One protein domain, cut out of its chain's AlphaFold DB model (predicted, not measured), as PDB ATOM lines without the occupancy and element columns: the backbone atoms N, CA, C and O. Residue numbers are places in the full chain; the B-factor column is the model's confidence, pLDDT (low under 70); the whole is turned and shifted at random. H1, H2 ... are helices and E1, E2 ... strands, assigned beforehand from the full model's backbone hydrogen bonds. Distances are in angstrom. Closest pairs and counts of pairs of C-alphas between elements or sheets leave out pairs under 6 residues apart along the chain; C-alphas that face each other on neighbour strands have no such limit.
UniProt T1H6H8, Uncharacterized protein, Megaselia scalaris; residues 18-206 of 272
ATOM      1  N   PHE A  18     241.684 278.788 303.620       60.47
ATOM      2  CA  PHE A  18     242.844 278.170 302.962       60.47
ATOM      3  C   PHE A  18     242.401 277.103 301.965       60.47
ATOM      4  O   PHE A  18     242.207 275.956 302.344       60.47
ATOM      5  N   ILE A  19     242.266 277.477 300.697       61.97
ATOM      6  CA  ILE A  19     241.868 276.554 299.634       61.97
ATOM      7  C   ILE A  19     243.106 275.803 299.138       61.97
ATOM      8  O   ILE A  19     244.029 276.406 298.594       61.97
ATOM      9  N   VAL A  20     243.115 274.483 299.305       61.44
ATOM     10  CA  VAL A  20     244.120 273.605 298.695       61.44
ATOM     11  C   VAL A  20     243.614 273.138 297.342       61.44
ATOM     12  O   VAL A  20     242.579 272.480 297.281       61.44
ATOM     13  N   ASP A  21     244.351 273.459 296.282       61.62
ATOM     14  CA  ASP A  21     243.982 273.119 294.908       61.62
ATOM     15  C   ASP A  21     244.945 272.106 294.254       61.62
ATOM     16  O   ASP A  21     246.087 271.891 294.693       61.62
ATOM     17  N   ASP A  22     244.423 271.458 293.214       59.56
ATOM     18  CA  ASP A  22     245.103 270.985 292.004       59.56
ATOM     19  C   ASP A  22     246.502 270.345 292.150       59.56
ATOM     20  O   ASP A  22     247.457 270.721 291.479       59.56
ATOM     21  N   ARG A  23     246.606 269.282 292.970       67.81
ATOM     22  CA  ARG A  23     247.782 268.378 293.158       67.81
ATOM     23  C   ARG A  23     248.723 268.708 294.318       67.81
ATOM     24  O   ARG A  23     249.649 267.940 294.563       67.81
ATOM     25  N   THR A  24     248.462 269.748 295.103       74.31
ATOM     26  CA  THR A  24     249.333 270.128 296.238       74.31
ATOM     27  C   THR A  24     249.573 268.980 297.241       74.31
ATOM     28  O   THR A  24     250.673 268.814 297.769       74.31
ATOM     29  N   LEU A  25     248.551 268.149 297.477       78.88
ATOM     30  CA  LEU A  25     248.600 267.002 298.397       78.88
ATOM     31  C   LEU A  25     248.782 265.653 297.692       78.88
ATOM     32  O   LEU A  25     248.589 264.605 298.309       78.88
ATOM     33  N   THR A  26     249.124 265.647 296.405       82.38
ATOM     34  CA  THR A  26     249.300 264.412 295.639       82.38
ATOM     35  C   THR A  26     250.769 264.147 295.325       82.38
ATOM     36  O   THR A  26     251.640 265.013 295.425       82.38
ATOM     37  N   ARG A  27     251.044 262.904 294.942       86.06
ATOM     38  CA  ARG A  27     252.298 262.430 294.366       86.06
ATOM     39  C   ARG A  27     252.013 261.726 293.046       86.06
ATOM     40  O   ARG A  27     250.946 261.137 292.866       86.06
ATOM     41  N   THR A  28     252.977 261.764 292.140       86.19
ATOM     42  CA  THR A  28     252.928 261.014 290.884       86.19
ATOM     43  C   THR A  28     253.206 259.540 291.154       86.19
ATOM     44  O   THR A  28     254.247 259.191 291.709       86.19
ATOM     45  N   LYS A  29     252.283 258.668 290.751       84.75
ATOM     46  CA  LYS A  29     252.431 257.213 290.794       84.75
ATOM     47  C   LYS A  29     252.126 256.652 289.411       84.75
ATOM     48  O   LYS A  29     251.111 257.001 288.815       84.75
ATOM     49  N   TYR A  30     253.000 255.789 288.910       82.94
ATOM     50  CA  TYR A  30     252.760 255.089 287.655       82.94
ATOM     51  C   TYR A  30     251.832 253.889 287.883       82.94
ATOM     52  O   TYR A  30     252.055 253.089 288.796       82.94
ATOM     53  N   ASN A  31     250.788 253.781 287.068       78.19
ATOM     54  CA  ASN A  31     249.861 252.659 287.019       78.19
ATOM     55  C   ASN A  31     249.978 251.986 285.645       78.19
ATOM     56  O   ASN A  31     249.854 252.656 284.622       78.19
ATOM     57  N   TYR A  32     250.177 250.667 285.616       76.31
ATOM     58  CA  TYR A  32     250.345 249.903 284.377       76.31
ATOM     59  C   TYR A  32     249.175 250.049 283.393       76.31
ATOM     60  O   TYR A  32     249.397 249.991 282.189       76.31
ATOM     61  N   TYR A  33     247.957 250.289 283.887       73.00
ATOM     62  CA  TYR A  33     246.755 250.394 283.050       73.00
ATOM     63  C   TYR A  33     246.370 251.828 282.678       73.00
ATOM     64  O   TYR A  33     245.570 252.036 281.772       73.00
ATOM     65  N   SER A  34     246.879 252.829 283.396       71.25
ATOM     66  CA  SER A  34     246.399 254.217 283.278       71.25
ATOM     67  C   SER A  34     247.522 255.253 283.227       71.25
ATOM     68  O   SER A  34     247.259 256.451 283.305       71.25
ATOM     69  N   GLY A  35     248.773 254.802 283.114       85.06
ATOM     70  CA  GLY A  35     249.952 255.652 283.038       85.06
ATOM     71  C   GLY A  35     250.239 256.412 284.333       85.06
ATOM     72  O   GLY A  35     249.952 255.954 285.442       85.06
ATOM     73  N   TRP A  36     250.851 257.586 284.195       81.25
ATOM     74  CA  TRP A  36     251.163 258.465 285.319       81.25
ATOM     75  C   TRP A  36     249.897 259.100 285.893       81.25
ATOM     76  O   TRP A  36     249.216 259.873 285.225       81.25
ATOM     77  N   GLN A  37     249.613 258.811 287.161       80.94
ATOM     78  CA  GLN A  37     248.464 259.345 287.883       80.94
ATOM     79  C   GLN A  37     248.902 260.131 289.118       80.94
ATOM     80  O   GLN A  37     249.884 259.803 289.784       80.94
ATOM     81  N   HIS A  38     248.137 261.167 289.456       81.88
ATOM     82  CA  HIS A  38     248.300 261.909 290.701       81.88
ATOM     83  C   HIS A  38     247.446 261.275 291.800       81.88
ATOM     84  O   HIS A  38     246.227 261.435 291.827       81.88
ATOM     85  N   THR A  39     248.094 260.566 292.719       82.94
ATOM     86  CA  THR A  39     247.453 259.928 293.879       82.94
ATOM     87  C   THR A  39     247.722 260.731 295.139       82.94
ATOM     88  O   THR A  39     248.819 261.275 295.266       82.94
ATOM     89  N   ILE A  40     246.785 260.779 296.084       84.12
ATOM     90  CA  ILE A  40     247.026 261.405 297.391       84.12
ATOM     91  C   ILE A  40     248.305 260.874 298.046       84.12
ATOM     92  O   ILE A  40     248.585 259.675 298.076       84.12
ATOM     93  N   ASP A  41     249.091 261.802 298.582       86.56
ATOM     94  CA  ASP A  41     250.190 261.500 299.480       86.56
ATOM     95  C   ASP A  41     249.659 261.563 300.916       86.56
ATOM     96  O   ASP A  41     249.387 262.640 301.457       86.56
ATOM     97  N   HIS A  42     249.486 260.391 301.531       85.62
ATOM     98  CA  HIS A  42     248.962 260.272 302.890       85.62
ATOM     99  C   HIS A  42     249.804 261.042 303.917       85.62
ATOM    100  O   HIS A  42     249.237 261.681 304.801       85.62
ATOM    101  N   ALA A  43     251.136 261.040 303.794       84.81
ATOM    102  CA  ALA A  43     252.020 261.695 304.755       84.81
ATOM    103  C   ALA A  43     251.927 263.223 304.645       84.81
ATOM    104  O   ALA A  43     251.802 263.919 305.661       84.81
ATOM    105  N   ARG A  44     251.917 263.756 303.415       84.19
ATOM    106  CA  ARG A  44     251.712 265.196 303.171       84.19
ATOM    107  C   ARG A  44     250.332 265.647 303.623       84.19
ATOM    108  O   ARG A  44     250.218 266.675 304.284       84.19
ATOM    109  N   THR A  45     249.303 264.861 303.318       82.38
ATOM    110  CA  THR A  45     247.910 265.165 303.673       82.38
ATOM    111  C   THR A  45     247.725 265.169 305.184       82.38
ATOM    112  O   THR A  45     247.217 266.140 305.731       82.38
ATOM    113  N   HIS A  46     248.236 264.156 305.880       80.94
ATOM    114  CA  HIS A  46     248.239 264.101 307.340       80.94
ATOM    115  C   HIS A  46     248.984 265.293 307.970       80.94
ATOM    116  O   HIS A  46     248.501 265.938 308.904       80.94
ATOM    117  N   THR A  47     250.161 265.640 307.441       81.50
ATOM    118  CA  THR A  47     250.939 266.792 307.928       81.50
ATOM    119  C   THR A  47     250.205 268.112 307.677       81.50
ATOM    120  O   THR A  47     250.218 269.005 308.522       81.50
ATOM    121  N   CYS A  48     249.519 268.232 306.541       78.31
ATOM    122  CA  CYS A  48     248.702 269.392 306.216       78.31
ATOM    123  C   CYS A  48     247.492 269.500 307.151       78.31
ATOM    124  O   CYS A  48     247.301 270.543 307.767       78.31
ATOM    125  N   LEU A  49     246.735 268.420 307.346       76.62
ATOM    126  CA  LEU A  49     245.564 268.397 308.227       76.62
ATOM    127  C   LEU A  49     245.935 268.644 309.697       76.62
ATOM    128  O   LEU A  49     245.251 269.383 310.394       76.62
ATOM    129  N   SER A  50     247.065 268.126 310.173       74.06
ATOM    130  CA  SER A  50     247.507 268.371 311.556       74.06
ATOM    131  C   SER A  50     247.916 269.829 311.831       74.06
ATOM    132  O   SER A  50     247.799 270.291 312.973       74.06
ATOM    133  N   ARG A  51     248.374 270.558 310.801       71.75
ATOM    134  CA  ARG A  51     248.859 271.950 310.902       71.75
ATOM    135  C   ARG A  51     247.830 272.998 310.478       71.75
ATOM    136  O   ARG A  51     247.707 274.030 311.127       71.75
ATOM    137  N   VAL A  52     247.109 272.732 309.395       66.44
ATOM    138  CA  VAL A  52     246.219 273.662 308.678       66.44
ATOM    139  C   VAL A  52     244.795 273.098 308.566       66.44
ATOM    140  O   VAL A  52     243.923 273.742 307.995       66.44
ATOM    141  N   GLY A  53     244.509 271.939 309.176       58.44
ATOM    142  CA  GLY A  53     243.191 271.280 309.164       58.44
ATOM    143  C   GLY A  53     242.032 272.114 309.713       58.44
ATOM    144  O   GLY A  53     240.879 271.722 309.603       58.44
ATOM    145  N   ARG A  54     242.334 273.282 310.287       57.91
ATOM    146  CA  ARG A  54     241.358 274.293 310.695       57.91
ATOM    147  C   ARG A  54     240.701 275.017 309.517       57.91
ATOM    148  O   ARG A  54     239.776 275.778 309.766       57.91
ATOM    149  N   ASN A  55     241.165 274.833 308.282       57.00
ATOM    150  CA  ASN A  55     240.743 275.635 307.139       57.00
ATOM    151  C   ASN A  55     240.139 274.781 306.007       57.00
ATOM    152  O   ASN A  55     240.422 273.595 305.892       57.00
ATOM    153  N   LEU A  56     239.293 275.407 305.187       54.97
ATOM    154  CA  LEU A  56     238.483 274.810 304.115       54.97
ATOM    155  C   LEU A  56     239.274 274.046 303.037       54.97
ATOM    156  O   LEU A  56     239.904 274.658 302.185       54.97
ATOM    157  N   PHE A  57     239.113 272.727 302.940       58.91
ATOM    158  CA  PHE A  57     239.662 271.968 301.810       58.91
ATOM    159  C   PHE A  57     238.651 271.884 300.668       58.91
ATOM    160  O   PHE A  57     237.495 271.510 300.872       58.91
ATOM    161  N   ARG A  58     239.097 272.220 299.455       55.06
ATOM    162  CA  ARG A  58     238.373 271.931 298.217       55.06
ATOM    163  C   ARG A  58     238.898 270.604 297.652       55.06
ATOM    164  O   ARG A  58     240.075 270.302 297.845       55.06
ATOM    165  N   PRO A  59     238.069 269.770 297.011       56.28
ATOM    166  CA  PRO A  59     238.473 268.415 296.687       56.28
ATOM    167  C   PRO A  59     239.256 268.335 295.392       56.28
ATOM    168  O   PRO A  59     239.104 269.128 294.467       56.28
ATOM    169  N   LEU A  60     240.041 267.270 295.355       59.62
ATOM    170  CA  LEU A  60     240.859 266.812 294.251       59.62
ATOM    171  C   LEU A  60     239.980 266.224 293.136       59.62
ATOM    172  O   LEU A  60     239.024 265.509 293.406       59.62
ATOM    173  N   HIS A  61     240.366 266.438 291.879       63.06
ATOM    174  CA  HIS A  61     239.598 266.071 290.675       63.06
ATOM    175  C   HIS A  61     239.385 264.561 290.422       63.06
ATOM    176  O   HIS A  61     238.790 264.186 289.417       63.06
ATOM    177  N   SER A  62     239.873 263.673 291.296       73.50
ATOM    178  CA  SER A  62     239.788 262.216 291.121       73.50
ATOM    179  C   SER A  62     238.947 261.582 292.222       73.50
ATOM    180  O   SER A  62     239.198 261.820 293.401       73.50
ATOM    181  N   PHE A  63     238.024 260.698 291.836       74.94
ATOM    182  CA  PHE A  63     237.158 259.955 292.756       74.94
ATOM    183  C   PHE A  63     237.946 259.228 293.858       74.94
ATOM    184  O   PHE A  63     237.646 259.380 295.040       74.94
ATOM    185  N   ASN A  64     239.018 258.516 293.488       77.50
ATOM    186  CA  ASN A  64     239.879 257.816 294.445       77.50
ATOM    187  C   ASN A  64     240.545 258.781 295.439       77.50
ATOM    188  O   ASN A  64     240.681 258.470 296.617       77.50
ATOM    189  N   ASN A  65     240.949 259.964 294.977       79.81
ATOM    190  CA  ASN A  65     241.534 260.965 295.858       79.81
ATOM    191  C   ASN A  65     240.476 261.539 296.811       79.81
ATOM    192  O   ASN A  65     240.747 261.652 297.998       79.81
ATOM    193  N   ILE A  66     239.263 261.844 296.343       80.81
ATOM    194  CA  ILE A  66     238.183 262.307 297.230       80.81
ATOM    195  C   ILE A  66     237.894 261.256 298.307       80.81
ATOM    196  O   ILE A  66     237.864 261.592 299.489       80.81
ATOM    197  N   PHE A  67     237.766 259.988 297.912       82.94
ATOM    198  CA  PHE A  67     237.561 258.878 298.838       82.94
ATOM    199  C   PHE A  67     238.662 258.810 299.904       82.94
ATOM    200  O   PHE A  67     238.384 258.912 301.098       82.94
ATOM    201  N   GLN A  68     239.926 258.725 299.477       83.69
ATOM    202  CA  GLN A  68     241.060 258.649 300.399       83.69
ATOM    203  C   GLN A  68     241.162 259.886 301.294       83.69
ATOM    204  O   GLN A  68     241.496 259.765 302.471       83.69
ATOM    205  N   PHE A  69     240.856 261.072 300.767       84.50
ATOM    206  CA  PHE A  69     240.849 262.300 301.549       84.50
ATOM    207  C   PHE A  69     239.792 262.261 302.654       84.50
ATOM    208  O   PHE A  69     240.119 262.564 303.799       84.50
ATOM    209  N   MET A  70     238.561 261.831 302.350       85.44
ATOM    210  CA  MET A  70     237.502 261.676 303.356       85.44
ATOM    211  C   MET A  70     237.902 260.695 304.461       85.44
ATOM    212  O   MET A  70     237.651 260.965 305.636       85.44
ATOM    213  N   THR A  71     238.566 259.590 304.109       86.94
ATOM    214  CA  THR A  71     239.064 258.613 305.087       86.94
ATOM    215  C   THR A  71     240.137 259.214 305.996       86.94
ATOM    216  O   THR A  71     240.038 259.099 307.217       86.94
ATOM    217  N   ILE A  72     241.144 259.888 305.426       84.94
ATOM    218  CA  ILE A  72     242.217 260.525 306.208       84.94
ATOM    219  C   ILE A  72     241.635 261.626 307.101       84.94
ATOM    220  O   ILE A  72     241.993 261.712 308.272       84.94
ATOM    221  N   LEU A  73     240.721 262.444 306.572       83.94
ATOM    222  CA  LEU A  73     240.071 263.511 307.327       83.94
ATOM    223  C   LEU A  73     239.261 262.951 308.499       83.94
ATOM    224  O   LEU A  73     239.409 263.440 309.614       83.94
ATOM    225  N   SER A  74     238.474 261.897 308.271       86.44
ATOM    226  CA  SER A  74     237.708 261.226 309.328       86.44
ATOM    227  C   SER A  74     238.617 260.713 310.445       86.44
ATOM    228  O   SER A  74     238.321 260.928 311.615       86.44
ATOM    229  N   TRP A  75     239.746 260.095 310.091       85.31
ATOM    230  CA  TRP A  75     240.738 259.622 311.060       85.31
ATOM    231  C   TRP A  75     241.416 260.779 311.815       85.31
ATOM    232  O   TRP A  75     241.633 260.704 313.024       85.31
ATOM    233  N   CYS A  76     241.729 261.880 311.125       80.38
ATOM    234  CA  CYS A  76     242.294 263.072 311.757       80.38
ATOM    235  C   CYS A  76     241.315 263.711 312.750       80.38
ATOM    236  O   CYS A  76     241.760 264.197 313.789       80.38
ATOM    237  N   ILE A  77     240.013 263.706 312.444       80.19
ATOM    238  CA  ILE A  77     238.978 264.196 313.357       80.19
ATOM    239  C   ILE A  77     238.949 263.330 314.616       80.19
ATOM    240  O   ILE A  77     239.079 263.892 315.701       80.19
ATOM    241  N   ASP A  78     238.897 262.000 314.489       83.19
ATOM    242  CA  ASP A  78     238.891 261.082 315.642       83.19
ATOM    243  C   ASP A  78     240.067 261.363 316.584       83.19
ATOM    244  O   ASP A  78     239.892 261.609 317.775       83.19
ATOM    245  N   ARG A  79     241.274 261.461 316.021       78.06
ATOM    246  CA  ARG A  79     242.495 261.726 316.790       78.06
ATOM    247  C   ARG A  79     242.541 263.132 317.400       78.06
ATOM    248  O   ARG A  79     243.182 263.352 318.426       78.06
ATOM    249  N   SER A  80     241.898 264.109 316.763       71.50
ATOM    250  CA  SER A  80     241.789 265.467 317.307       71.50
ATOM    251  C   SER A  80     240.791 265.568 318.459       71.50
ATOM    252  O   SER A  80     240.960 266.426 319.315       71.50
ATOM    253  N   MET A  81     239.781 264.693 318.511       65.06
ATOM    254  CA  MET A  81     238.854 264.627 319.643       65.06
ATOM    255  C   MET A  81     239.542 264.057 320.893       65.06
ATOM    256  O   MET A  81     239.215 264.458 322.004       65.06
ATOM    257  N   GLU A  82     240.538 263.182 320.718       63.81
ATOM    258  CA  GLU A  82     241.357 262.626 321.810       63.81
ATOM    259  C   GLU A  82     242.358 263.637 322.404       63.81
ATOM    260  O   GLU A  82     242.825 263.463 323.527       63.81
ATOM    261  N   THR A  83     242.714 264.689 321.660       57.78
ATOM    262  CA  THR A  83     243.702 265.698 322.072       57.78
ATOM    263  C   THR A  83     243.027 267.061 322.177       57.78
ATOM    264  O   THR A  83     242.823 267.729 321.170       57.78
ATOM    265  N   GLU A  84     242.657 267.448 323.403       48.50
ATOM    266  CA  GLU A  84     241.850 268.630 323.746       48.50
ATOM    267  C   GLU A  84     241.889 269.796 322.730       48.50
ATOM    268  O   GLU A  84     242.915 270.437 322.488       48.50
ATOM    269  N   ASN A  85     240.702 270.111 322.202       48.34
ATOM    270  CA  ASN A  85     240.312 271.384 321.588       48.34
ATOM    271  C   ASN A  85     241.149 271.886 320.402       48.34
ATOM    272  O   ASN A  85     241.695 272.996 320.396       48.34
ATOM    273  N   LYS A  86     241.101 271.155 319.286       51.94
ATOM    274  CA  LYS A  86     241.216 271.796 317.968       51.94
ATOM    275  C   LYS A  86     239.836 271.885 317.324       51.94
ATOM    276  O   LYS A  86     239.340 270.909 316.782       51.94
ATOM    277  N   ASP A  87     239.246 273.083 317.347       53.84
ATOM    278  CA  ASP A  87     238.075 273.427 316.533       53.84
ATOM    279  C   ASP A  87     238.422 273.263 315.041       53.84
ATOM    280  O   ASP A  87     238.987 274.159 314.403       53.84
ATOM    281  N   ILE A  88     238.124 272.090 314.486       57.12
ATOM    282  CA  ILE A  88     238.143 271.838 313.045       57.12
ATOM    283  C   ILE A  88     236.936 272.588 312.468       57.12
ATOM    284  O   ILE A  88     235.790 272.324 312.837       57.12
ATOM    285  N   LYS A  89     237.180 273.613 311.637       62.91
ATOM    286  CA  LYS A  89     236.121 274.539 311.218       62.91
ATOM    287  C   LYS A  89     235.149 273.919 310.214       62.91
ATOM    288  O   LYS A  89     235.517 273.540 309.112       62.91
ATOM    289  N   THR A  90     233.883 273.944 310.615       68.88
ATOM    290  CA  THR A  90     232.697 274.583 310.016       68.88
ATOM    291  C   THR A  90     232.358 274.482 308.531       68.88
ATOM    292  O   THR A  90     231.222 274.820 308.219       68.88
ATOM    293  N   SER A  91     233.214 274.083 307.593       77.19
ATOM    294  CA  SER A  91     232.820 274.156 306.180       77.19
ATOM    295  C   SER A  91     233.416 273.040 305.323       77.19
ATOM    296  O   SER A  91     234.631 272.894 305.239       77.19
ATOM    297  N   LEU A  92     232.546 272.284 304.652       82.62
ATOM    298  CA  LEU A  92     232.879 271.152 303.791       82.62
ATOM    299  C   LEU A  92     232.313 271.391 302.390       82.62
ATOM    300  O   LEU A  92     231.142 271.736 302.250       82.62
ATOM    301  N   SER A  93     233.129 271.200 301.354       83.44
ATOM    302  CA  SER A  93     232.705 271.378 299.964       83.44
ATOM    303  C   SER A  93     233.241 270.252 299.097       83.44
ATOM    304  O   SER A  93     234.450 270.179 298.913       83.44
ATOM    305  N   TYR A  94     232.354 269.448 298.508       82.75
ATOM    306  CA  TYR A  94     232.679 268.427 297.521       82.75
ATOM    307  C   TYR A  94     232.029 268.687 296.161       82.75
ATOM    308  O   TYR A  94     230.809 268.798 296.061       82.75
ATOM    309  N   ASP A  95     232.866 268.737 295.125       79.94
ATOM    310  CA  ASP A  95     232.481 268.697 293.716       79.94
ATOM    311  C   ASP A  95     232.862 267.286 293.211       79.94
ATOM    312  O   ASP A  95     234.051 266.970 293.096       79.94
ATOM    313  N   PHE A  96     231.883 266.398 293.014       78.06
ATOM    314  CA  PHE A  96     232.129 264.993 292.680       78.06
ATOM    315  C   PHE A  96     232.347 264.814 291.168       78.06
ATOM    316  O   PHE A  96     231.555 265.302 290.362       78.06
ATOM    317  N   PRO A  97     233.406 264.100 290.743       71.44
ATOM    318  CA  PRO A  97     233.619 263.781 289.339       71.44
ATOM    319  C   PRO A  97     232.659 262.653 288.933       71.44
ATOM    320  O   PRO A  97     232.989 261.477 289.040       71.44
ATOM    321  N   CYS A  98     231.456 263.010 288.485       63.41
ATOM    322  CA  CYS A  98     230.451 262.069 287.976       63.41
ATOM    323  C   CYS A  98     230.679 261.670 286.504       63.41
ATOM    324  O   CYS A  98     230.055 260.737 286.001       63.41
ATOM    325  N   THR A  99     231.590 262.360 285.810       60.41
ATOM    326  CA  THR A  99     231.984 262.063 284.430       60.41
ATOM    327  C   THR A  99     233.208 261.142 284.416       60.41
ATOM    328  O   THR A  99     234.341 261.604 284.530       60.41
ATOM    329  N   MET A 100     232.999 259.838 284.234       49.72
ATOM    330  CA  MET A 100     234.051 258.930 283.753       49.72
ATOM    331  C   MET A 100     233.938 258.786 282.232       49.72
ATOM    332  O   MET A 100     233.793 257.680 281.716       49.72
ATOM    333  N   SER A 101     233.955 259.891 281.483       40.62
ATOM    334  CA  SER A 101     234.133 259.767 280.040       40.62
ATOM    335  C   SER A 101     235.625 259.625 279.764       40.62
ATOM    336  O   SER A 101     236.432 260.522 280.021       40.62
ATOM    337  N   GLN A 102     236.002 258.458 279.246       39.00
ATOM    338  CA  GLN A 102     237.131 258.414 278.331       39.00
ATOM    339  C   GLN A 102     236.860 259.466 277.247       39.00
ATOM    340  O   GLN A 102     235.715 259.649 276.832       39.00
ATOM    341  N   TYR A 103     237.898 260.217 276.894       40.03
ATOM    342  CA  TYR A 103     237.913 261.197 275.814       40.03
ATOM    343  C   TYR A 103     237.169 260.666 274.568       40.03
ATOM    344  O   TYR A 103     237.762 259.879 273.849       40.03
ATOM    345  N   ASP A 104     235.883 261.004 274.374       38.31
ATOM    346  CA  ASP A 104     235.280 261.446 273.092       38.31
ATOM    347  C   ASP A 104     233.739 261.500 273.064       38.31
ATOM    348  O   ASP A 104     233.182 262.257 272.274       38.31
ATOM    349  N   ASP A 105     233.006 260.810 273.941       39.62
ATOM    350  CA  ASP A 105     231.538 260.760 273.807       39.62
ATOM    351  C   ASP A 105     230.828 261.954 274.471       39.62
ATOM    352  O   ASP A 105     230.295 261.869 275.580       39.62
ATOM    353  N   ARG A 106     230.793 263.097 273.773       46.97
ATOM    354  CA  ARG A 106     229.989 264.273 274.171       46.97
ATOM    355  C   ARG A 106     228.477 264.049 274.053       46.97
ATOM    356  O   ARG A 106     227.720 264.777 274.690       46.97
ATOM    357  N   GLU A 107     228.043 263.053 273.280       45.62
ATOM    358  CA  GLU A 107     226.622 262.732 273.079       45.62
ATOM    359  C   GLU A 107     226.078 261.708 274.091       45.62
ATOM    360  O   GLU A 107     224.877 261.666 274.330       45.62
ATOM    361  N   ASN A 108     226.951 260.940 274.756       42.06
ATOM    362  CA  ASN A 108     226.576 259.917 275.737       42.06
ATOM    363  C   ASN A 108     227.367 260.093 277.039       42.06
ATOM    364  O   ASN A 108     228.176 259.242 277.417       42.06
ATOM    365  N   LEU A 109     227.136 261.206 277.744       48.59
ATOM    366  CA  LEU A 109     227.716 261.431 279.067       48.59
ATOM    367  C   LEU A 109     227.140 260.403 280.058       48.59
ATOM    368  O   LEU A 109     226.116 260.634 280.697       48.59
ATOM    369  N   LYS A 110     227.788 259.238 280.176       49.56
ATOM    370  CA  LYS A 110     227.449 258.228 281.183       49.56
ATOM    371  C   LYS A 110     227.806 258.782 282.560       49.56
ATOM    372  O   LYS A 110     228.970 258.782 282.959       49.56
ATOM    373  N   LEU A 111     226.795 259.289 283.261       53.09
ATOM    374  CA  LEU A 111     226.888 259.633 284.672       53.09
ATOM    375  C   LEU A 111     226.926 258.331 285.474       53.09
ATOM    376  O   LEU A 111     225.995 257.529 285.404       53.09
ATOM    377  N   PHE A 112     228.004 258.115 286.220       57.75
ATOM    378  CA  PHE A 112     228.095 256.991 287.148       57.75
ATOM    379  C   PHE A 112     227.695 257.469 288.541       57.75
ATOM    380  O   PHE A 112     228.186 258.499 289.008       57.75
ATOM    381  N   GLY A 113     226.794 256.734 289.195       59.16
ATOM    382  CA  GLY A 113     226.350 257.076 290.542       59.16
ATOM    383  C   GLY A 113     227.475 256.931 291.565       59.16
ATOM    384  O   GLY A 113     228.257 255.981 291.511       59.16
ATOM    385  N   THR A 114     227.561 257.868 292.513       67.62
ATOM    386  CA  THR A 114     228.578 257.859 293.586       67.62
ATOM    387  C   THR A 114     228.086 257.195 294.884       67.62
ATOM    388  O   THR A 114     228.546 257.520 295.981       67.62
ATOM    389  N   GLY A 115     227.142 256.259 294.760       72.00
ATOM    390  CA  GLY A 115     226.566 255.504 295.875       72.00
ATOM    391  C   GLY A 115     227.536 254.513 296.537       72.00
ATOM    392  O   GLY A 115     228.757 254.532 296.331       72.00
ATOM    393  N   GLY A 116     226.984 253.625 297.365       83.69
ATOM    394  CA  GLY A 116     227.743 252.541 297.998       83.69
ATOM    395  C   GLY A 116     228.841 253.018 298.960       83.69
ATOM    396  O   GLY A 116     228.590 253.780 299.894       83.69
ATOM    397  N   GLU A 117     230.075 252.543 298.767       83.62
ATOM    398  CA  GLU A 117     231.191 252.748 299.706       83.62
ATOM    399  C   GLU A 117     231.605 254.222 299.859       83.62
ATOM    400  O   GLU A 117     232.004 254.665 300.940       83.62
ATOM    401  N   MET A 118     231.464 255.002 298.786       85.31
ATOM    402  CA  MET A 118     231.757 256.433 298.784       85.31
ATOM    403  C   MET A 118     230.751 257.203 299.636       85.31
ATOM    404  O   MET A 118     231.149 257.960 300.521       85.31
ATOM    405  N   LEU A 119     229.456 256.958 299.419       88.62
ATOM    406  CA  LEU A 119     228.387 257.533 300.226       88.62
ATOM    407  C   LEU A 119     228.506 257.110 301.695       88.62
ATOM    408  O   LEU A 119     228.360 257.945 302.585       88.62
ATOM    409  N   ARG A 120     228.835 255.838 301.960       89.56
ATOM    410  CA  ARG A 120     229.090 255.344 303.319       89.56
ATOM    411  C   ARG A 120     230.216 256.127 303.994       89.56
ATOM    412  O   ARG A 120     230.064 256.571 305.128       89.56
ATOM    413  N   THR A 121     231.322 256.340 303.289       89.38
ATOM    414  CA  THR A 121     232.468 257.102 303.806       89.38
ATOM    415  C   THR A 121     232.125 258.573 304.023       89.38
ATOM    416  O   THR A 121     232.526 259.151 305.032       89.38
ATOM    417  N   LEU A 122     231.335 259.171 303.126       90.00
ATOM    418  CA  LEU A 122     230.826 260.529 303.296       90.00
ATOM    419  C   LEU A 122     229.938 260.637 304.543       90.00
ATOM    420  O   LEU A 122     230.161 261.530 305.350       90.00
ATOM    421  N   LYS A 123     228.992 259.716 304.751       90.56
ATOM    422  CA  LYS A 123     228.129 259.682 305.947       90.56
ATOM    423  C   LYS A 123     228.933 259.563 307.242       90.56
ATOM    424  O   LYS A 123     228.678 260.306 308.185       90.56
ATOM    425  N   ILE A 124     229.951 258.699 307.262       90.00
ATOM    426  CA  ILE A 124     230.879 258.569 308.400       90.00
ATOM    427  C   ILE A 124     231.633 259.878 308.657       90.00
ATOM    428  O   ILE A 124     231.850 260.245 309.808       90.00
ATOM    429  N   LEU A 125     232.057 260.586 307.611       88.44
ATOM    430  CA  LEU A 125     232.703 261.886 307.777       88.44
ATOM    431  C   LEU A 125     231.714 262.924 308.330       88.44
ATOM    432  O   LEU A 125     232.050 263.665 309.251       88.44
ATOM    433  N   LEU A 126     230.502 262.981 307.777       88.31
ATOM    434  CA  LEU A 126     229.469 263.942 308.160       88.31
ATOM    435  C   LEU A 126     229.019 263.767 309.614       88.31
ATOM    436  O   LEU A 126     228.869 264.768 310.312       88.31
ATOM    437  N   SER A 127     228.892 262.527 310.100       88.94
ATOM    438  CA  SER A 127     228.529 262.251 311.497       88.94
ATOM    439  C   SER A 127     229.572 262.744 312.508       88.94
ATOM    440  O   SER A 127     229.251 262.977 313.669       88.94
ATOM    441  N   LYS A 128     230.816 262.962 312.071       85.12
ATOM    442  CA  LYS A 128     231.911 263.468 312.913       85.12
ATOM    443  C   LYS A 128     232.012 264.995 312.929       85.12
ATOM    444  O   LYS A 128     232.769 265.557 313.719       85.12
ATOM    445  N   LEU A 129     231.272 265.697 312.069       83.62
ATOM    446  CA  LEU A 129     231.383 267.146 311.871       83.62
ATOM    447  C   LEU A 129     230.313 267.934 312.647       83.62
ATOM    448  O   LEU A 129     229.593 268.733 312.062       83.62
ATOM    449  N   ALA A 130     230.248 267.796 313.973       81.44
ATOM    450  CA  ALA A 130     229.188 268.395 314.810       81.44
ATOM    451  C   ALA A 130     229.077 269.942 314.776       81.44
ATOM    452  O   ALA A 130     228.067 270.523 315.168       81.44
ATOM    453  N   LYS A 131     230.115 270.655 314.318       81.50
ATOM    454  CA  LYS A 131     230.133 272.131 314.239       81.50
ATOM    455  C   LYS A 131     230.067 272.654 312.798       81.50
ATOM    456  O   LYS A 131     230.556 273.753 312.522       81.50
ATOM    457  N   LEU A 132     229.521 271.875 311.861       85.62
ATOM    458  CA  LEU A 132     229.444 272.259 310.451       85.62
ATOM    459  C   LEU A 132     228.495 273.455 310.242       85.62
ATOM    460  O   LEU A 132     227.320 273.393 310.567       85.62
ATOM    461  N   LYS A 133     229.003 274.544 309.659       85.94
ATOM    462  CA  LYS A 133     228.258 275.747 309.239       85.94
ATOM    463  C   LYS A 133     227.960 275.794 307.744       85.94
ATOM    464  O   LYS A 133     227.003 276.451 307.341       85.94
ATOM    465  N   THR A 134     228.775 275.149 306.916       86.31
ATOM    466  CA  THR A 134     228.630 275.146 305.460       86.31
ATOM    467  C   THR A 134     228.817 273.742 304.925       86.31
ATOM    468  O   THR A 134     229.868 273.141 305.130       86.31
ATOM    469  N   LEU A 135     227.840 273.254 304.176       88.44
ATOM    470  CA  LEU A 135     227.955 272.032 303.401       88.44
ATOM    471  C   LEU A 135     227.688 272.349 301.936       88.44
ATOM    472  O   LEU A 135     226.642 272.900 301.602       88.44
ATOM    473  N   LYS A 136     228.613 271.969 301.061       87.50
ATOM    474  CA  LYS A 136     228.409 271.965 299.616       87.50
ATOM    475  C   LYS A 136     228.660 270.567 299.071       87.50
ATOM    476  O   LYS A 136     229.750 270.037 299.244       87.50
ATOM    477  N   LEU A 137     227.667 269.994 298.408       87.44
ATOM    478  CA  LEU A 137     227.751 268.731 297.687       87.44
ATOM    479  C   LEU A 137     227.247 268.988 296.266       87.44
ATOM    480  O   LEU A 137     226.151 269.510 296.065       87.44
ATOM    481  N   THR A 138     228.071 268.699 295.271       84.38
ATOM    482  CA  THR A 138     227.755 268.957 293.865       84.38
ATOM    483  C   THR A 138     228.048 267.714 293.040       84.38
ATOM    484  O   THR A 138     229.124 267.141 293.172       84.38
ATOM    485  N   ASP A 139     227.095 267.325 292.193       81.25
ATOM    486  CA  ASP A 139     227.200 266.226 291.228       81.25
ATOM    487  C   ASP A 139     227.408 264.833 291.862       81.25
ATOM    488  O   ASP A 139     228.148 263.999 291.347       81.25
ATOM    489  N   LEU A 140     226.732 264.563 292.987       81.69
ATOM    490  CA  LEU A 140     226.781 263.261 293.674       81.69
ATOM    491  C   LEU A 140     226.019 262.162 292.897       81.69
ATOM    492  O   LEU A 140     226.445 261.010 292.885       81.69
ATOM    493  N   VAL A 141     224.927 262.506 292.205       81.06
ATOM    494  CA  VAL A 141     224.186 261.587 291.312       81.06
ATOM    495  C   VAL A 141     223.811 260.245 291.985       81.06
ATOM    496  O   VAL A 141     224.161 259.162 291.527       81.06
ATOM    497  N   LEU A 142     223.120 260.310 293.118       82.94
ATOM    498  CA  LEU A 142     222.598 259.169 293.871       82.94
ATOM    499  C   LEU A 142     221.259 258.657 293.325       82.94
ATOM    500  O   LEU A 142     220.518 259.366 292.631       82.94
ATOM    501  N   GLU A 143     220.907 257.442 293.743       83.19
ATOM    502  CA  GLU A 143     219.539 256.937 293.650       83.19
ATOM    503  C   GLU A 143     218.628 257.562 294.721       83.19
ATOM    504  O   GLU A 143     219.077 258.024 295.774       83.19
ATOM    505  N   ARG A 144     217.311 257.565 294.472       82.31
ATOM    506  CA  ARG A 144     216.321 258.239 295.335       82.31
ATOM    507  C   ARG A 144     216.373 257.764 296.791       82.31
ATOM    508  O   ARG A 144     216.280 258.574 297.710       82.31
ATOM    509  N   PHE A 145     216.519 256.457 297.011       83.62
ATOM    510  CA  PHE A 145     216.521 255.887 298.360       83.62
ATOM    511  C   PHE A 145     217.768 256.284 299.165       83.62
ATOM    512  O   PHE A 145     217.675 256.479 300.375       83.62
ATOM    513  N   GLU A 146     218.915 256.436 298.500       85.12
ATOM    514  CA  GLU A 146     220.165 256.883 299.117       85.12
ATOM    515  C   GLU A 146     220.109 258.377 299.448       85.12
ATOM    516  O   GLU A 146     220.480 258.793 300.547       85.12
ATOM    517  N   ALA A 147     219.592 259.185 298.517       84.19
ATOM    518  CA  ALA A 147     219.506 260.633 298.664       84.19
ATOM    519  C   ALA A 147     218.568 261.071 299.791       84.19
ATOM    520  O   ALA A 147     218.901 261.990 300.538       84.19
ATOM    521  N   ASN A 148     217.448 260.365 299.973       85.50
ATOM    522  CA  ASN A 148     216.516 260.611 301.073       85.50
ATOM    523  C   ASN A 148     217.144 260.434 302.458       85.50
ATOM    524  O   ASN A 148     216.572 260.902 303.430       85.50
ATOM    525  N   ARG A 149     218.286 259.752 302.568       87.38
ATOM    526  CA  ARG A 149     219.002 259.562 303.836       87.38
ATOM    527  C   ARG A 149     220.317 260.328 303.890       87.38
ATOM    528  O   ARG A 149     221.084 260.150 304.827       87.38
ATOM    529  N   LEU A 150     220.640 261.140 302.881       87.88
ATOM    530  CA  LEU A 150     221.948 261.793 302.767       87.88
ATOM    531  C   LEU A 150     222.239 262.752 303.929       87.88
ATOM    532  O   LEU A 150     223.393 262.901 304.321       87.88
ATOM    533  N   LEU A 151     221.205 263.427 304.434       90.12
ATOM    534  CA  LEU A 151     221.340 264.485 305.433       90.12
ATOM    535  C   LEU A 151     220.931 264.059 306.846       90.12
ATOM    536  O   LEU A 151     220.972 264.914 307.727       90.12
ATOM    537  N   ASP A 152     220.575 262.790 307.078       90.62
ATOM    538  CA  ASP A 152     220.126 262.290 308.389       90.62
ATOM    539  C   ASP A 152     221.146 262.641 309.483       90.62
ATOM    540  O   ASP A 152     220.840 263.349 310.441       90.62
ATOM    541  N   GLU A 153     222.407 262.259 309.272       88.94
ATOM    542  CA  GLU A 153     223.477 262.462 310.248       88.94
ATOM    543  C   GLU A 153     223.788 263.953 310.494       88.94
ATOM    544  O   GLU A 153     224.242 264.335 311.574       88.94
ATOM    545  N   ILE A 154     223.548 264.821 309.506       88.94
ATOM    546  CA  ILE A 154     223.771 266.271 309.638       88.94
ATOM    547  C   ILE A 154     222.587 266.934 310.335       88.94
ATOM    548  O   ILE A 154     222.791 267.845 311.135       88.94
ATOM    549  N   ALA A 155     221.363 266.501 310.044       89.12
ATOM    550  CA  ALA A 155     220.171 266.998 310.714       89.12
ATOM    551  C   ALA A 155     220.248 266.719 312.222       89.12
ATOM    552  O   ALA A 155     219.964 267.609 313.018       89.12
ATOM    553  N   GLU A 156     220.738 265.542 312.618       88.19
ATOM    554  CA  GLU A 156     220.926 265.190 314.030       88.19
ATOM    555  C   GLU A 156     222.023 266.019 314.716       88.19
ATOM    556  O   GLU A 156     221.835 266.482 315.839       88.19
ATOM    557  N   ASN A 157     223.159 266.250 314.051       85.19
ATOM    558  CA  ASN A 157     224.334 266.844 314.701       85.19
ATOM    559  C   ASN A 157     224.488 268.361 314.495       85.19
ATOM    560  O   ASN A 157     225.176 269.020 315.272       85.19
ATOM    561  N   CYS A 158     223.898 268.926 313.436       86.25
ATOM    562  CA  CYS A 158     224.177 270.292 312.970       86.25
ATOM    563  C   CYS A 158     222.929 271.170 312.780       86.25
ATOM    564  O   CYS A 158     223.021 272.237 312.168       86.25
ATOM    565  N   HIS A 159     221.767 270.783 313.315       85.50
ATOM    566  CA  HIS A 159     220.509 271.535 313.165       85.50
ATOM    567  C   HIS A 159     220.580 273.012 313.608       85.50
ATOM    568  O   HIS A 159     219.884 273.858 313.042       85.50
ATOM    569  N   PHE A 160     221.437 273.347 314.584       85.44
ATOM    570  CA  PHE A 160     221.680 274.728 315.033       85.44
ATOM    571  C   PHE A 160     222.972 275.356 314.504       85.44
ATOM    572  O   PHE A 160     223.182 276.555 314.677       85.44
ATOM    573  N   THR A 161     223.873 274.590 313.900       87.00
ATOM    574  CA  THR A 161     225.181 275.110 313.473       87.00
ATOM    575  C   THR A 161     225.231 275.372 311.975       87.00
ATOM    576  O   THR A 161     225.948 276.283 311.555       87.00
ATOM    577  N   LEU A 162     224.450 274.633 311.182       88.31
ATOM    578  CA  LEU A 162     224.445 274.731 309.731       88.31
ATOM    579  C   LEU A 162     223.733 276.001 309.254       88.31
ATOM    580  O   LEU A 162     222.535 276.182 309.454       88.31
ATOM    581  N   ASN A 163     224.483 276.855 308.557       88.38
ATOM    582  CA  ASN A 163     223.999 278.132 308.033       88.38
ATOM    583  C   ASN A 163     223.883 278.138 306.502       88.38
ATOM    584  O   ASN A 163     223.126 278.925 305.938       88.38
ATOM    585  N   HIS A 164     224.660 277.302 305.815       88.12
ATOM    586  CA  HIS A 164     224.758 277.288 304.357       88.12
ATOM    587  C   HIS A 164     224.708 275.848 303.842       88.12
ATOM    588  O   HIS A 164     225.571 275.044 304.197       88.12
ATOM    589  N   LEU A 165     223.746 275.541 302.972       89.94
ATOM    590  CA  LEU A 165     223.571 274.213 302.388       89.94
ATOM    591  C   LEU A 165     223.460 274.314 300.868       89.94
ATOM    592  O   LEU A 165     222.507 274.859 300.336       89.94
ATOM    593  N   ASN A 166     224.421 273.775 300.139       87.00
ATOM    594  CA  ASN A 166     224.431 273.823 298.684       87.00
ATOM    595  C   ASN A 166     224.443 272.392 298.135       87.00
ATOM    596  O   ASN A 166     225.429 271.685 298.318       87.00
ATOM    597  N   ILE A 167     223.348 271.958 297.512       86.44
ATOM    598  CA  ILE A 167     223.124 270.578 297.067       86.44
ATOM    599  C   ILE A 167     222.708 270.593 295.595       86.44
ATOM    600  O   ILE A 167     221.533 270.687 295.249       86.44
ATOM    601  N   VAL A 168     223.681 270.455 294.704       82.31
ATOM    602  CA  VAL A 168     223.447 270.532 293.255       82.31
ATOM    603  C   VAL A 168     223.614 269.150 292.636       82.31
ATOM    604  O   VAL A 168     224.606 268.478 292.905       82.31
ATOM    605  N   ASN A 169     222.652 268.724 291.809       78.12
ATOM    606  CA  ASN A 169     222.648 267.430 291.107       78.12
ATOM    607  C   ASN A 169     222.994 266.232 292.007       78.12
ATOM    608  O   ASN A 169     223.844 265.395 291.688       78.12
ATOM    609  N   VAL A 170     222.354 266.163 293.172       79.12
ATOM    610  CA  VAL A 170     222.561 265.041 294.092       79.12
ATOM    611  C   VAL A 170     221.840 263.776 293.653       79.12
ATOM    612  O   VAL A 170     222.258 262.710 294.073       79.12
ATOM    613  N   THR A 171     220.836 263.851 292.784       77.75
ATOM    614  CA  THR A 171     220.084 262.687 292.305       77.75
ATOM    615  C   THR A 171     219.976 262.652 290.789       77.75
ATOM    616  O   THR A 171     219.963 263.696 290.141       77.75
ATOM    617  N   VAL A 172     219.869 261.441 290.231       72.00
ATOM    618  CA  VAL A 172     219.602 261.225 288.791       72.00
ATOM    619  C   VAL A 172     218.201 261.709 288.401       72.00
ATOM    620  O   VAL A 172     217.979 262.188 287.293       72.00
ATOM    621  N   VAL A 173     217.252 261.574 289.327       75.00
ATOM    622  CA  VAL A 173     215.835 261.921 289.160       75.00
ATOM    623  C   VAL A 173     215.417 262.967 290.182       75.00
ATOM    624  O   VAL A 173     216.094 263.159 291.193       75.00
ATOM    625  N   HIS A 174     214.282 263.626 289.955       77.00
ATOM    626  CA  HIS A 174     213.707 264.559 290.918       77.00
ATOM    627  C   HIS A 174     213.498 263.884 292.284       77.00
ATOM    628  O   HIS A 174     212.894 262.813 292.389       77.00
ATOM    629  N   CYS A 175     214.081 264.483 293.322       79.56
ATOM    630  CA  CYS A 175     214.059 263.971 294.686       79.56
ATOM    631  C   CYS A 175     214.073 265.155 295.662       79.56
ATOM    632  O   CYS A 175     215.145 265.716 295.917       79.56
ATOM    633  N   PRO A 176     212.905 265.545 296.192       80.38
ATOM    634  CA  PRO A 176     212.797 266.574 297.216       80.38
ATOM    635  C   PRO A 176     213.528 266.149 298.488       80.38
ATOM    636  O   PRO A 176     213.342 265.032 298.971       80.38
ATOM    637  N   ILE A 177     214.354 267.034 299.041       84.44
ATOM    638  CA  ILE A 177     215.103 266.773 300.277       84.44
ATOM    639  C   ILE A 177     214.441 267.552 301.411       84.44
ATOM    640  O   ILE A 177     214.695 268.740 301.587       84.44
ATOM    641  N   LEU A 178     213.585 266.893 302.190       87.56
ATOM    642  CA  LEU A 178     212.766 267.556 303.215       87.56
ATOM    643  C   LEU A 178     213.543 267.940 304.487       87.56
ATOM    644  O   LEU A 178     213.087 268.802 305.238       87.56
ATOM    645  N   HIS A 179     214.744 267.388 304.708       87.56
ATOM    646  CA  HIS A 179     215.625 267.709 305.849       87.56
ATOM    647  C   HIS A 179     215.940 269.195 305.993       87.56
ATOM    648  O   HIS A 179     216.362 269.634 307.058       87.56
ATOM    649  N   ILE A 180     215.731 269.980 304.936       84.94
ATOM    650  CA  ILE A 180     215.858 271.439 304.947       84.94
ATOM    651  C   ILE A 180     215.049 272.057 306.096       84.94
ATOM    652  O   ILE A 180     215.534 272.982 306.746       84.94
ATOM    653  N   GLY A 181     213.866 271.508 306.392       84.00
ATOM    654  CA  GLY A 181     213.014 271.968 307.491       84.00
ATOM    655  C   GLY A 181     213.611 271.762 308.890       84.00
ATOM    656  O   GLY A 181     213.141 272.371 309.846       84.00
ATOM    657  N   CYS A 182     214.658 270.944 309.034       86.19
ATOM    658  CA  CYS A 182     215.305 270.673 310.320       86.19
ATOM    659  C   CYS A 182     216.405 271.691 310.679       86.19
ATOM    660  O   CYS A 182     216.876 271.698 311.815       86.19
ATOM    661  N   PHE A 183     216.840 272.543 309.742       86.75
ATOM    662  CA  PHE A 183     217.961 273.465 309.956       86.75
ATOM    663  C   PHE A 183     217.479 274.876 310.313       86.75
ATOM    664  O   PHE A 183     217.059 275.650 309.455       86.75
ATOM    665  N   PHE A 184     217.601 275.253 311.587       81.50
ATOM    666  CA  PHE A 184     217.028 276.501 312.115       81.50
ATOM    667  C   PHE A 184     217.781 277.771 311.707       81.50
ATOM    668  O   PHE A 184     217.193 278.853 311.673       81.50
ATOM    669  N   ASN A 185     219.079 277.650 311.424       82.12
ATOM    670  CA  ASN A 185     219.952 278.777 311.087       82.12
ATOM    671  C   ASN A 185     220.304 278.837 309.596       82.12
ATOM    672  O   ASN A 185     221.179 279.611 309.199       82.12
ATOM    673  N   LEU A 186     219.620 278.046 308.766       81.38
ATOM    674  CA  LEU A 186     219.889 277.998 307.341       81.38
ATOM    675  C   LEU A 186     219.513 279.328 306.678       81.38
ATOM    676  O   LEU A 186     218.376 279.782 306.754       81.38
ATOM    677  N   GLN A 187     220.488 279.958 306.025       77.00
ATOM    678  CA  GLN A 187     220.318 281.240 305.339       77.00
ATOM    679  C   GLN A 187     220.309 281.075 303.825       77.00
ATOM    680  O   GLN A 187     219.527 281.747 303.151       77.00
ATOM    681  N   ASN A 188     221.165 280.179 303.320       71.69
ATOM    682  CA  ASN A 188     221.422 280.000 301.899       71.69
ATOM    683  C   ASN A 188     221.213 278.541 301.512       71.69
ATOM    684  O   ASN A 188     221.857 277.659 302.095       71.69
ATOM    685  N   ILE A 189     220.377 278.308 300.499       76.00
ATOM    686  CA  ILE A 189     220.135 276.965 299.983       76.00
ATOM    687  C   ILE A 189     220.207 276.866 298.460       76.00
ATOM    688  O   ILE A 189     219.833 277.807 297.770       76.00
ATOM    689  N   ALA A 190     220.666 275.731 297.932       68.75
ATOM    690  CA  ALA A 190     220.512 275.372 296.523       68.75
ATOM    691  C   ALA A 190     220.053 273.917 296.380       68.75
ATOM    692  O   ALA A 190     220.926 273.059 296.362       68.75
ATOM    693  N   PRO A 191     218.743 273.604 296.363       65.31
ATOM    694  CA  PRO A 191     218.266 272.227 296.313       65.31
ATOM    695  C   PRO A 191     217.488 271.904 295.027       65.31
ATOM    696  O   PRO A 191     217.105 272.779 294.249       65.31
ATOM    697  N   ASN A 192     217.204 270.614 294.858       72.06
ATOM    698  CA  ASN A 192     216.172 270.111 293.959       72.06
ATOM    699  C   ASN A 192     214.798 270.431 294.585       72.06
ATOM    700  O   ASN A 192     214.416 269.797 295.568       72.06
ATOM    701  N   ILE A 193     214.128 271.487 294.107       79.69
ATOM    702  CA  ILE A 193     212.897 272.019 294.716       79.69
ATOM    703  C   ILE A 193     211.628 271.373 294.156       79.69
ATOM    704  O   ILE A 193     211.571 270.962 292.997       79.69
ATOM    705  N   ASP A 194     210.596 271.344 294.989       86.75
ATOM    706  CA  ASP A 194     209.205 271.084 294.641       86.75
ATOM    707  C   ASP A 194     208.276 271.916 295.533       86.75
ATOM    708  O   ASP A 194     208.737 272.675 296.387       86.75
ATOM    709  N   ASP A 195     206.967 271.807 295.320       89.56
ATOM    710  CA  ASP A 195     205.981 272.586 296.072       89.56
ATOM    711  C   ASP A 195     206.061 272.343 297.589       89.56
ATOM    712  O   ASP A 195     205.879 273.287 298.363       89.56
ATOM    713  N   ASP A 196     206.395 271.125 298.019       89.00
ATOM    714  CA  ASP A 196     206.536 270.774 299.435       89.00
ATOM    715  C   ASP A 196     207.769 271.450 300.052       89.00
ATOM    716  O   ASP A 196     207.672 272.109 301.091       89.00
ATOM    717  N   VAL A 197     208.925 271.380 299.381       88.88
ATOM    718  CA  VAL A 197     210.153 272.072 299.806       88.88
ATOM    719  C   VAL A 197     209.956 273.589 299.807       88.88
ATOM    720  O   VAL A 197     210.400 274.263 300.734       88.88
ATOM    721  N   ILE A 198     209.274 274.146 298.802       90.31
ATOM    722  CA  ILE A 198     208.965 275.581 298.739       90.31
ATOM    723  C   ILE A 198     208.058 276.005 299.897       90.31
ATOM    724  O   ILE A 198     208.290 277.055 300.497       90.31
ATOM    725  N   THR A 199     207.079 275.178 300.257       90.75
ATOM    726  CA  THR A 199     206.204 275.435 301.408       90.75
ATOM    727  C   THR A 199     206.996 275.403 302.719       90.75
ATOM    728  O   THR A 199     206.851 276.310 303.529       90.75
ATOM    729  N   LEU A 200     207.926 274.456 302.894       90.00
ATOM    730  CA  LEU A 200     208.834 274.443 304.053       90.00
ATOM    731  C   LEU A 200     209.733 275.689 304.115       90.00
ATOM    732  O   LEU A 200     210.002 276.213 305.194       90.00
ATOM    733  N   ILE A 201     210.200 276.185 302.965       89.62
ATOM    734  CA  ILE A 201     211.008 277.411 302.896       89.62
ATOM    735  C   ILE A 201     210.176 278.645 303.279       89.62
ATOM    736  O   ILE A 201     210.731 279.579 303.870       89.62
ATOM    737  N   ALA A 202     208.871 278.652 302.985       90.94
ATOM    738  CA  ALA A 202     207.964 279.735 303.363       90.94
ATOM    739  C   ALA A 202     207.908 279.944 304.886       90.94
ATOM    740  O   ALA A 202     207.897 281.084 305.335       90.94
ATOM    741  N   ASP A 203     207.974 278.865 305.669       88.94
ATOM    742  CA  ASP A 203     207.949 278.915 307.140       88.94
ATOM    743  C   ASP A 203     209.348 279.063 307.774       88.94
ATOM    744  O   ASP A 203     209.510 279.076 308.998       88.94
ATOM    745  N   SER A 204     210.394 279.164 306.952       86.88
ATOM    746  CA  SER A 204     211.788 279.203 307.399       86.88
ATOM    747  C   SER A 204     212.352 280.627 307.508       86.88
ATOM    748  O   SER A 204     211.783 281.599 307.016       86.88
ATOM    749  N   LYS A 205     213.551 280.753 308.094       86.25
ATOM    750  CA  LYS A 205     214.333 282.008 308.122       86.25
ATOM    751  C   LYS A 205     215.307 282.144 306.944       86.25
ATOM    752  O   LYS A 205     216.205 282.989 306.983       86.25
ATOM    753  N   ILE A 206     215.165 281.306 305.915       88.56
ATOM    754  CA  ILE A 206     216.034 281.323 304.734       88.56
ATOM    755  C   ILE A 206     215.831 282.646 303.999       88.56
ATOM    756  O   ILE A 206     214.705 283.068 303.751       88.56
TER     757      ILE A 206
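This is residues 18 to 206 of the 272 residues of an uncharacterized protein of Megaselia scalaris (UniProt T1H6H8). This is a flat slab in which the chain winds in stacked turns: the parallel strands E3, E4, E5 and E6 line one side, and the helices H2, H3, H5, H6 and H7 follow one another along the other side, with H1 next to H2. The hairpin E1 and E2 sits at the end of the slab beyond H2, H7 sits at the opposite end, and residues 102 to 108 of the long loop between E3 and H3 stick out. The printed part has 189 residues with seven named helices and six named strands, in the order E1 E2 H1 H2 E3 H3 E4 H4 H5 E5 H6 E6 H7; the class is mixed, helices and strands. The larger sheet has the order E3, E4, E5, E6, parallel, and the smaller is the antiparallel pair E1 and E2. The whole is compact, with a radius of gyration of the C-alphas of 17.5 A and spans of 54 by 52 by 25 A.

Find C-alpha 26 at (249.300, 264.412, 295.639); there E1 begins and runs to residue 31. E2 follows at residues 35 to 40, then H1 at residues 42 to 52, 14.8 A long. Look next at C-alpha 63, at (237.158, 259.955, 292.756), where H2, the longest helix, begins; it runs 29.5 A to residue 82. E3 takes residues 90 to 95 over 17.3 A, H3 residues 117 to 127 over 15.4 A, and E4 residues 132 to 138 over 17.0 A. Then come H4 at residues 144 to 147, H5 at 152 to 158, E5 at 164 to 168, H6 at 178 to 182 and E6 at 188 to 190. H7 starts at residue 195 and ends at C-alpha 202, (207.964, 279.735, 303.363).

Begin with the sheet of four, whose edge strands are E3 and E6. E3 and E4 are parallel at 4 degrees, with N 94 and O 136 at 2.8 A, within hydrogen-bond range. E4 and E5 are parallel at 11 degrees, with N 166 and O 135 at 2.8 A, and E5 and E6 at 9 degrees, with N 167 and O 190 at 2.9 A. Three strand-helix-strand units, parallel neighbour strands joined through helices, have right-handed crossovers: E3, H3, E4; E4, H4 and H5, E5; and E5, H6, E6. H5 only grazes this sheet, with residues 154 to 158, and H3 is only just not on it, with 4 pairs of C-alphas within 10 A. H3 and H5 touch at a shallow tilt of 29 degrees, the same way; their closest C-alphas, those of Ser 127 and Glu 153, are 5.2 A apart. H5 and H6 only just touch, with 3 pairs of C-alphas within 8 A, closest at Ala 155 and Cys 182, 6.1 A. H6 touches H7, closest at the C-alphas of Gly 181 and Leu 200, 6.0 A. H4 touches no helix. H3 also touches H2, with residues 67 to 74 of H2 alone, at a shallow tilt of 30 degrees, the same way; their closest C-alphas, those of Ser 74 and Leu 125, are 5.3 A apart. Residues 69 to 76 of H2 touch H1 at a steep tilt of 51 degrees, closest at the C-alphas of His 46 and Ile 72, 7.1 A. In the hairpin E1 and E2, N 29 and O 37 are 2.8 A apart; the closest C-alphas of E2 and H2 are those of Ile 40 and Asn 65, 5.7 A. Every O i to N i+4 pair is within hydrogen-bond range in H1, H2, H3, H5 and H7; H6 has 0 of 1 but 2 of 2 O i to N i+3 pairs, and H4 is too short for an i+4 pair.

The two C-alphas farthest apart, those of Tyr 32 and Asp 203, are 56.2 A apart. The printed part has no cut, and its one long link is the 21 residues from E3 to H3. The mean pLDDT of the printed part is 76.8; look for values under 70 at residues 18 to 23, 52 to 61, 81 to 90, 98 to 114 and 190 to 191.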